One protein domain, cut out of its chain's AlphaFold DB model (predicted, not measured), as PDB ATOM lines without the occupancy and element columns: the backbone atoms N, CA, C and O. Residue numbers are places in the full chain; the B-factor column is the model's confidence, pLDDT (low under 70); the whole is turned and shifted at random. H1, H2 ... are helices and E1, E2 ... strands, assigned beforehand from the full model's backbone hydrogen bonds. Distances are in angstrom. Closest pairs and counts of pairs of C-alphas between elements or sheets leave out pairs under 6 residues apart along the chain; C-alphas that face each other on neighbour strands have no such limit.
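What this domain is: This is residues 553 to 626 of the 631 residues of the protein "Putative Co/Zn/Cd efflux system membrane fusion protein" of Fimbriiglobus ruber (UniProt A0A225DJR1). A small antiparallel strand hairpin, E1 and E2, sits near the middle, with H2, H3 and H4 packed round it and H1 at one end beyond H2. The printed part has 74 residues, mixed in class, ordered H1 H2 E1 E2 H3 H4. It is compact, with radius of gyration of the C-alphas 11.0 A and spans of 30 by 25 by 20 A.

How they stand to each other: In the hairpin of E1, residues 589 to 593, and E2, 596 to 600, N 591 and O 598 are within hydrogen-bond range at 2.8 A. H2, 566 to 572, and E2 have closest C-alphas Ala 569 and Phe 599, 6.0 A. H4, 613 to 624, touches H2 with residues 620 to 624 alone, about perpendicular at 84 degrees; closest C-alphas are Gln 572 and Lys 624, 5.0 A. H3, 604 to 611, and E1 have closest C-alphas Val 591 and Ile 606, 6.9 A. H1, 553 to 559, touches H2; closest C-alphas are Leu 558 and Arg 566, 6.4 A. Every O i to N i+4 pair is within range in H1, H2 and H4, and 3 of 4 in H3.

Where its parts are: H1 begins at C-alpha 553 (181.696, 140.099, 111.966). H4, 16.4 A long, ends at C-alpha 624 (175.008, 145.582, 92.305). E1 spans 12.8 A, E2 13.1 A, H3 12.1 A, H2 9.9 A, H1 9.8 A.

The domain as a whole: The printed part has no cut. The H2 to E1 link is long. No printed residue is under 70 in pLDDT.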
ATOM      1  N   GLU A 553     181.829 141.533 112.262       75.88
ATOM      2  CA  GLU A 553     181.696 140.099 111.966       75.88
ATOM      3  C   GLU A 553     181.482 139.822 110.472       75.88
ATOM      4  O   GLU A 553     182.096 138.909 109.913       75.88
ATOM      5  N   ILE A 554     180.676 140.646 109.796       80.62
ATOM      6  CA  ILE A 554     180.465 140.565 108.345       80.62
ATOM      7  C   ILE A 554     181.778 140.828 107.600       80.62
ATOM      8  O   ILE A 554     182.127 140.075 106.686       80.62
ATOM      9  N   ALA A 555     182.540 141.846 108.011       79.88
ATOM     10  CA  ALA A 555     183.858 142.124 107.448       79.88
ATOM     11  C   ALA A 555     184.823 140.946 107.675       79.88
ATOM     12  O   ALA A 555     185.477 140.493 106.735       79.88
ATOM     13  N   ALA A 556     184.853 140.373 108.883       83.62
ATOM     14  CA  ALA A 556     185.680 139.208 109.196       83.62
ATOM     15  C   ALA A 556     185.293 137.958 108.379       83.62
ATOM     16  O   ALA A 556     186.163 137.176 107.985       83.62
ATOM     17  N   ALA A 557     184.005 137.760 108.087       82.75
ATOM     18  CA  ALA A 557     183.523 136.663 107.249       82.75
ATOM     19  C   ALA A 557     183.894 136.845 105.767       82.75
ATOM     20  O   ALA A 557     184.281 135.876 105.110       82.75
ATOM     21  N   LEU A 558     183.835 138.074 105.247       82.25
ATOM     22  CA  LEU A 558     184.233 138.395 103.871       82.25
ATOM     23  C   LEU A 558     185.752 138.290 103.665       82.25
ATOM     24  O   LEU A 558     186.206 137.867 102.600       82.25
ATOM     25  N   VAL A 559     186.554 138.564 104.698       85.81
ATOM     26  CA  VAL A 559     188.011 138.350 104.663       85.81
ATOM     27  C   VAL A 559     188.376 136.870 104.471       85.81
ATOM     28  O   VAL A 559     189.406 136.564 103.873       85.81
ATOM     29  N   LYS A 560     187.511 135.935 104.877       85.31
ATOM     30  CA  LYS A 560     187.733 134.491 104.684       85.31
ATOM     31  C   LYS A 560     187.434 133.996 103.258       85.31
ATOM     32  O   LYS A 560     187.750 132.849 102.953       85.31
ATOM     33  N   LEU A 561     186.853 134.823 102.380       83.56
ATOM     34  CA  LEU A 561     186.747 134.520 100.947       83.56
ATOM     35  C   LEU A 561     188.105 134.670 100.253       83.56
ATOM     36  O   LEU A 561     188.933 135.500 100.645       83.56
ATOM     37  N   ALA A 562     188.297 133.905  99.174       84.56
ATOM     38  CA  ALA A 562     189.448 134.055  98.292       84.56
ATOM     39  C   ALA A 562     189.573 135.513  97.816       84.56
ATOM     40  O   ALA A 562     188.575 136.157  97.485       84.56
ATOM     41  N   ALA A 563     190.803 136.035  97.764       79.25
ATOM     42  CA  ALA A 563     191.060 137.442  97.443       79.25
ATOM     43  C   ALA A 563     190.507 137.863  96.066       79.25
ATOM     44  O   ALA A 563     190.135 139.017  95.880       79.25
ATOM     45  N   THR A 564     190.393 136.921  95.126       81.56
ATOM     46  CA  THR A 564     189.803 137.122  93.792       81.56
ATOM     47  C   THR A 564     188.273 137.207  93.799       81.56
ATOM     48  O   THR A 564     187.691 137.820  92.909       81.56
ATOM     49  N   ASP A 565     187.614 136.627  94.803       84.12
ATOM     50  CA  ASP A 565     186.154 136.509  94.894       84.12
ATOM     51  C   ASP A 565     185.530 137.568  95.820       84.12
ATOM     52  O   ASP A 565     184.366 137.943  95.659       84.12
ATOM     53  N   ARG A 566     186.313 138.088  96.774       84.62
ATOM     54  CA  ARG A 566     185.872 139.071  97.773       84.62
ATOM     55  C   ARG A 566     185.274 140.357  97.172       84.62
ATOM     56  O   ARG A 566     184.174 140.713  97.598       84.62
ATOM     57  N   PRO A 567     185.877 141.010  96.155       85.44
ATOM     58  CA  PRO A 567     185.314 142.241  95.593       85.44
ATOM     59  C   PRO A 567     183.935 142.013  94.960       85.44
ATOM     60  O   PRO A 567     183.039 142.846  95.063       85.44
ATOM     61  N   ALA A 568     183.729 140.851  94.334       84.69
ATOM     62  CA  ALA A 568     182.455 140.517  93.708       84.69
ATOM     63  C   ALA A 568     181.347 140.263  94.749       84.69
ATOM     64  O   ALA A 568     180.200 140.656  94.522       84.69
ATOM     65  N   ALA A 569     181.685 139.665  95.896       84.88
ATOM     66  CA  ALA A 569     180.762 139.484  97.017       84.88
ATOM     67  C   ALA A 569     180.411 140.821  97.702       84.88
ATOM     68  O   ALA A 569     179.245 141.070  98.009       84.88
ATOM     69  N   GLU A 570     181.393 141.710  97.875       86.25
ATOM     70  CA  GLU A 570     181.203 143.043  98.463       86.25
ATOM     71  C   GLU A 570     180.323 143.950  97.599       86.25
ATOM     72  O   GLU A 570     179.476 144.665  98.131       86.25
ATOM     73  N   VAL A 571     180.459 143.879  96.270       88.12
ATOM     74  CA  VAL A 571     179.602 144.619  95.328       88.12
ATOM     75  C   VAL A 571     178.184 144.041  95.286       88.12
ATOM     76  O   VAL A 571     177.218 144.787  95.144       88.12
ATOM     77  N   GLN A 572     178.028 142.722  95.438       90.38
ATOM     78  CA  GLN A 572     176.709 142.091  95.469       90.38
ATOM     79  C   GLN A 572     175.922 142.433  96.746       90.38
ATOM     80  O   GLN A 572     174.705 142.565  96.670       90.38
ATOM     81  N   ARG A 573     176.596 142.606  97.895       84.19
ATOM     82  CA  ARG A 573     176.061 142.987  99.225       84.19
ATOM     83  C   ARG A 573     175.027 142.048  99.864       84.19
ATOM     84  O   ARG A 573     175.107 141.825 101.070       84.19
ATOM     85  N   TYR A 574     174.092 141.488  99.100       89.62
ATOM     86  CA  TYR A 574     172.967 140.693  99.591       89.62
ATOM     87  C   TYR A 574     172.835 139.345  98.866       89.62
ATOM     88  O   TYR A 574     173.205 139.183  97.700       89.62
ATOM     89  N   CYS A 575     172.293 138.358  99.575       88.88
ATOM     90  CA  CYS A 575     171.937 137.050  99.040       88.88
ATOM     91  C   CYS A 575     170.675 137.167  98.157       88.88
ATOM     92  O   CYS A 575     169.678 137.716  98.620       88.88
ATOM     93  N   PRO A 576     170.664 136.652  96.913       87.69
ATOM     94  CA  PRO A 576     169.513 136.768  96.006       87.69
ATOM     95  C   PRO A 576     168.304 135.917  96.414       87.69
ATOM     96  O   PRO A 576     167.176 136.254  96.050       87.69
ATOM     97  N   ASP A 577     168.537 134.854  97.187       86.75
ATOM     98  CA  ASP A 577     167.490 133.974  97.713       86.75
ATOM     99  C   ASP A 577     166.828 134.585  98.955       86.75
ATOM    100  O   ASP A 577     165.631 134.853  98.964       86.75
ATOM    101  N   THR A 578     167.625 134.875  99.988       82.56
ATOM    102  CA  THR A 578     167.112 135.286 101.306       82.56
ATOM    103  C   THR A 578     167.032 136.799 101.511       82.56
ATOM    104  O   THR A 578     166.404 137.246 102.464       82.56
ATOM    105  N   GLY A 579     167.701 137.603 100.678       82.12
ATOM    106  CA  GLY A 579     167.836 139.051 100.880       82.12
ATOM    107  C   GLY A 579     168.769 139.449 102.034       82.12
ATOM    108  O   GLY A 579     168.923 140.635 102.310       82.12
ATOM    109  N   GLU A 580     169.408 138.485 102.706       84.00
ATOM    110  CA  GLU A 580     170.318 138.738 103.831       84.00
ATOM    111  C   GLU A 580     171.670 139.300 103.383       84.00
ATOM    112  O   GLU A 580     172.146 138.993 102.287       84.00
ATOM    113  N   ARG A 581     172.332 140.089 104.242       85.62
ATOM    114  CA  ARG A 581     173.664 140.651 103.952       85.62
ATOM    115  C   ARG A 581     174.702 139.527 103.873       85.62
ATOM    116  O   ARG A 581     174.793 138.679 104.762       85.62
ATOM    117  N   LEU A 582     175.490 139.504 102.798       87.06
ATOM    118  CA  LEU A 582     176.535 138.497 102.608       87.06
ATOM    119  C   LEU A 582     177.595 138.651 103.707       87.06
ATOM    120  O   LEU A 582     178.146 139.733 103.878       87.06
ATOM    121  N   GLY A 583     177.849 137.575 104.456       82.38
ATOM    122  CA  GLY A 583     178.729 137.558 105.631       82.38
ATOM    123  C   GLY A 583     177.984 137.441 106.967       82.38
ATOM    124  O   GLY A 583     178.559 136.942 107.927       82.38
ATOM    125  N   ALA A 584     176.692 137.794 107.021       79.31
ATOM    126  CA  ALA A 584     175.900 137.755 108.261       79.31
ATOM    127  C   ALA A 584     175.579 136.325 108.743       79.31
ATOM    128  O   ALA A 584     175.248 136.109 109.901       79.31
ATOM    129  N   MET A 585     175.680 135.331 107.854       76.75
ATOM    130  CA  MET A 585     175.470 133.908 108.167       76.75
ATOM    131  C   MET A 585     176.774 133.093 108.086       76.75
ATOM    132  O   MET A 585     176.738 131.876 107.902       76.75
ATOM    133  N   GLY A 586     177.929 133.757 108.197       80.62
ATOM    134  CA  GLY A 586     179.250 133.160 107.988       80.62
ATOM    135  C   GLY A 586     179.785 133.375 106.569       80.62
ATOM    136  O   GLY A 586     179.320 134.253 105.842       80.62
ATOM    137  N   VAL A 587     180.805 132.601 106.177       87.94
ATOM    138  CA  VAL A 587     181.521 132.792 104.900       87.94
ATOM    139  C   VAL A 587     180.583 132.514 103.714       87.94
ATOM    140  O   VAL A 587     180.115 131.374 103.572       87.94
ATOM    141  N   PRO A 588     180.315 133.509 102.844       90.06
ATOM    142  CA  PRO A 588     179.439 133.333 101.692       90.06
ATOM    143  C   PRO A 588     179.899 132.207 100.767       90.06
ATOM    144  O   PRO A 588     181.094 131.991 100.569       90.06
ATOM    145  N   GLN A 589     178.943 131.503 100.169       90.50
ATOM    146  CA  GLN A 589     179.216 130.411  99.240       90.50
ATOM    147  C   GLN A 589     179.151 130.912  97.797       90.50
ATOM    148  O   GLN A 589     178.202 131.593  97.410       90.50
ATOM    149  N   LYS A 590     180.163 130.559  97.002       90.69
ATOM    150  CA  LYS A 590     180.276 130.913  95.584       90.69
ATOM    151  C   LYS A 590     179.473 129.942  94.718       90.69
ATOM    152  O   LYS A 590     179.647 128.729  94.819       90.69
ATOM    153  N   VAL A 591     178.647 130.478  93.827       90.31
ATOM    154  CA  VAL A 591     177.872 129.733  92.828       90.31
ATOM    155  C   VAL A 591     178.064 130.397  91.466       90.31
ATOM    156  O   VAL A 591     178.018 131.618  91.348       90.31
ATOM    157  N   VAL A 592     178.299 129.596  90.428       88.31
ATOM    158  CA  VAL A 592     178.355 130.077  89.042       88.31
ATOM    159  C   VAL A 592     177.009 129.777  88.390       88.31
ATOM    160  O   VAL A 592     176.617 128.612  88.335       88.31
ATOM    161  N   LEU A 593     176.309 130.813  87.925       85.56
ATOM    162  CA  LEU A 593     175.066 130.707  87.153       85.56
ATOM    163  C   LEU A 593     175.294 131.379  85.801       85.56
ATOM    164  O   LEU A 593     175.675 132.548  85.769       85.56
ATOM    165  N   ASP A 594     175.108 130.648  84.702       81.38
ATOM    166  CA  ASP A 594     175.253 131.155  83.328       81.38
ATOM    167  C   ASP A 594     176.548 131.964  83.093       81.38
ATOM    168  O   ASP A 594     176.551 133.046  82.509       81.38
ATOM    169  N   GLY A 595     177.671 131.465  83.625       81.00
ATOM    170  CA  GLY A 595     178.991 132.104  83.524       81.00
ATOM    171  C   GLY A 595     179.204 133.327  84.428       81.00
ATOM    172  O   GLY A 595     180.306 133.873  84.462       81.00
ATOM    173  N   LYS A 596     178.194 133.750  85.198       84.06
ATOM    174  CA  LYS A 596     178.266 134.867  86.150       84.06
ATOM    175  C   LYS A 596     178.459 134.367  87.586       84.06
ATOM    176  O   LYS A 596     177.860 133.383  88.019       84.06
ATOM    177  N   LEU A 597     179.295 135.082  88.339       88.00
ATOM    178  CA  LEU A 597     179.557 134.815  89.755       88.00
ATOM    179  C   LEU A 597     178.436 135.361  90.647       88.00
ATOM    180  O   LEU A 597     178.148 136.560  90.614       88.00
ATOM    181  N   VAL A 598     177.858 134.474  91.462       90.56
ATOM    182  CA  VAL A 598     176.795 134.758  92.431       90.56
ATOM    183  C   VAL A 598     177.190 134.217  93.803       90.56
ATOM    184  O   VAL A 598     177.608 133.069  93.932       90.56
ATOM    185  N   PHE A 599     177.029 135.028  94.844       92.50
ATOM    186  CA  PHE A 599     177.282 134.616  96.227       92.50
ATOM    187  C   PHE A 599     175.975 134.405  96.993       92.50
ATOM    188  O   PHE A 599     175.040 135.194  96.866       92.50
ATOM    189  N   VAL A 600     175.909 133.350  97.804       90.81
ATOM    190  CA  VAL A 600     174.750 133.029  98.654       90.81
ATOM    191  C   VAL A 600     175.162 132.896 100.118       90.81
ATOM    192  O   VAL A 600     176.328 132.644 100.423       90.81
ATOM    193  N   CYS A 601     174.218 133.078 101.042       84.94
ATOM    194  CA  CYS A 601     174.522 133.138 102.473       84.94
ATOM    195  C   CYS A 601     174.922 131.785 103.091       84.94
ATOM    196  O   CYS A 601     175.692 131.771 104.046       84.94
ATOM    197  N   CYS A 602     174.445 130.653 102.563       84.12
ATOM    198  CA  CYS A 602     174.773 129.321 103.076       84.12
ATOM    199  C   CYS A 602     174.652 128.235 101.991       84.12
ATOM    200  O   CYS A 602     174.110 128.473 100.911       84.12
ATOM    201  N   LYS A 603     175.128 127.015 102.283       85.00
ATOM    202  CA  LYS A 603     175.074 125.880 101.341       85.00
ATOM    203  C   LYS A 603     173.644 125.500 100.932       85.00
ATOM    204  O   LYS A 603     173.434 125.114  99.790       85.00
ATOM    205  N   ALA A 604     172.666 125.668 101.824       82.69
ATOM    206  CA  ALA A 604     171.262 125.345 101.548       82.69
ATOM    207  C   ALA A 604     170.643 126.248 100.462       82.69
ATOM    208  O   ALA A 604     169.755 125.822  99.729       82.69
ATOM    209  N   CYS A 605     171.135 127.481 100.314       82.62
ATOM    210  CA  CYS A 605     170.665 128.405  99.280       82.62
ATOM    211  C   CYS A 605     171.205 128.068  97.882       82.62
ATOM    212  O   CYS A 605     170.700 128.599  96.898       82.62
ATOM    213  N   ILE A 606     172.215 127.196  97.760       85.25
ATOM    214  CA  ILE A 606     172.815 126.857  96.462       85.25
ATOM    215  C   ILE A 606     171.794 126.158  95.557       85.25
ATOM    216  O   ILE A 606     171.690 126.501  94.382       85.25
ATOM    217  N   GLU A 607     171.027 125.207  96.094       83.44
ATOM    218  CA  GLU A 607     170.040 124.454  95.309       83.44
ATOM    219  C   GLU A 607     168.882 125.343  94.850       83.44
ATOM    220  O   GLU A 607     168.514 125.319  93.679       83.44
ATOM    221  N   LYS A 608     168.381 126.210  95.737       81.00
ATOM    222  CA  LYS A 608     167.302 127.157  95.419       81.00
ATOM    223  C   LYS A 608     167.710 128.175  94.363       81.00
ATOM    224  O   LYS A 608     166.947 128.470  93.451       81.00
ATOM    225  N   VAL A 609     168.944 128.669  94.439       83.06
ATOM    226  CA  VAL A 609     169.454 129.641  93.468       83.06
ATOM    227  C   VAL A 609     169.699 129.012  92.094       83.06
ATOM    228  O   VAL A 609     169.550 129.689  91.079       83.06
ATOM    229  N   ARG A 610     170.017 127.713  92.041       84.69
ATOM    230  CA  ARG A 610     170.122 126.957  90.784       84.69
ATOM    231  C   ARG A 610     168.767 126.599  90.171       84.69
ATOM    232  O   ARG A 610     168.718 126.390  88.965       84.69
ATOM    233  N   ALA A 611     167.699 126.528  90.967       85.56
ATOM    234  CA  ALA A 611     166.360 126.209  90.474       85.56
ATOM    235  C   ALA A 611     165.754 127.339  89.619       85.56
ATOM    236  O   ALA A 611     165.026 127.063  88.670       85.56
ATOM    237  N   GLU A 612     166.093 128.602  89.909       85.56
ATOM    238  CA  GLU A 612     165.562 129.780  89.202       85.56
ATOM    239  C   GLU A 612     166.679 130.767  88.774       85.56
ATOM    240  O   GLU A 612     166.742 131.903  89.261       85.56
ATOM    241  N   PRO A 613     167.582 130.385  87.847       85.38
ATOM    242  CA  PRO A 613     168.802 131.149  87.554       85.38
ATOM    243  C   PRO A 613     168.527 132.554  86.995       85.38
ATOM    244  O   PRO A 613     169.163 133.520  87.420       85.38
ATOM    245  N   ALA A 614     167.536 132.709  86.110       83.12
ATOM    246  CA  ALA A 614     167.199 133.998  85.500       83.12
ATOM    247  C   ALA A 614     166.670 135.025  86.521       83.12
ATOM    248  O   ALA A 614     167.042 136.201  86.484       83.12
ATOM    249  N   VAL A 615     165.844 134.577  87.474       85.12
ATOM    250  CA  VAL A 615     165.279 135.427  88.535       85.12
ATOM    251  C   VAL A 615     166.380 135.864  89.501       85.12
ATOM    252  O   VAL A 615     166.472 137.039  89.864       85.12
ATOM    253  N   MET A 616     167.257 134.933  89.879       87.69
ATOM    254  CA  MET A 616     168.344 135.197  90.819       87.69
ATOM    255  C   MET A 616     169.406 136.121  90.225       87.69
ATOM    256  O   MET A 616     169.848 137.048  90.902       87.69
ATOM    257  N   LEU A 617     169.763 135.948  88.948       86.88
ATOM    258  CA  LEU A 617     170.666 136.863  88.247       86.88
ATOM    259  C   LEU A 617     170.081 138.279  88.148       86.88
ATOM    260  O   LEU A 617     170.805 139.247  88.391       86.88
ATOM    261  N   GLY A 618     168.774 138.413  87.894       86.12
ATOM    262  CA  GLY A 618     168.089 139.709  87.907       86.12
ATOM    263  C   GLY A 618     168.162 140.414  89.268       86.12
ATOM    264  O   GLY A 618     168.433 141.614  89.337       86.12
ATOM    265  N   ARG A 619     168.004 139.665  90.368       86.69
ATOM    266  CA  ARG A 619     168.152 140.196  91.737       86.69
ATOM    267  C   ARG A 619     169.591 140.601  92.050       86.69
ATOM    268  O   ARG A 619     169.814 141.675  92.600       86.69
ATOM    269  N   VAL A 620     170.570 139.788  91.651       87.31
ATOM    270  CA  VAL A 620     171.997 140.110  91.818       87.31
ATOM    271  C   VAL A 620     172.348 141.403  91.084       87.31
ATOM    272  O   VAL A 620     173.012 142.264  91.655       87.31
ATOM    273  N   GLU A 621     171.887 141.584  89.846       85.75
ATOM    274  CA  GLU A 621     172.135 142.821  89.096       85.75
ATOM    275  C   GLU A 621     171.460 144.045  89.729       85.75
ATOM    276  O   GLU A 621     172.053 145.125  89.740       85.75
ATOM    277  N   ALA A 622     170.269 143.883  90.310       83.50
ATOM    278  CA  ALA A 622     169.610 144.942  91.071       83.50
ATOM    279  C   ALA A 622     170.430 145.352  92.310       83.50
ATOM    280  O   ALA A 622     170.620 146.546  92.557       83.50
ATOM    281  N   PHE A 623     170.995 144.386  93.042       86.38
ATOM    282  CA  PHE A 623     171.805 144.667  94.234       86.38
ATOM    283  C   PHE A 623     173.133 145.342  93.898       86.38
ATOM    284  O   PHE A 623     173.519 146.301  94.567       86.38
ATOM    285  N   LYS A 624     173.789 144.922  92.806       83.06
ATOM    286  CA  LYS A 624     175.008 145.582  92.305       83.06
ATOM    287  C   LYS A 624     174.757 147.041  91.896       83.06
ATOM    288  O   LYS A 624     175.671 147.854  91.965       83.06
ATOM    289  N   LYS A 625     173.519 147.390  91.518       81.94
ATOM    290  CA  LYS A 625     173.068 148.767  91.225       81.94
ATOM    291  C   LYS A 625     172.613 149.545  92.471       81.94
ATOM    292  O   LYS A 625     172.057 150.631  92.341       81.94
ATOM    293  N   GLY A 626     172.831 149.008  93.673       72.88
ATOM    294  CA  GLY A 626     172.504 149.666  94.940       72.88
ATOM    295  C   GLY A 626     171.034 149.573  95.354       72.88
ATOM    296  O   GLY A 626     170.646 150.221  96.325       72.88
TER     297      GLY A 626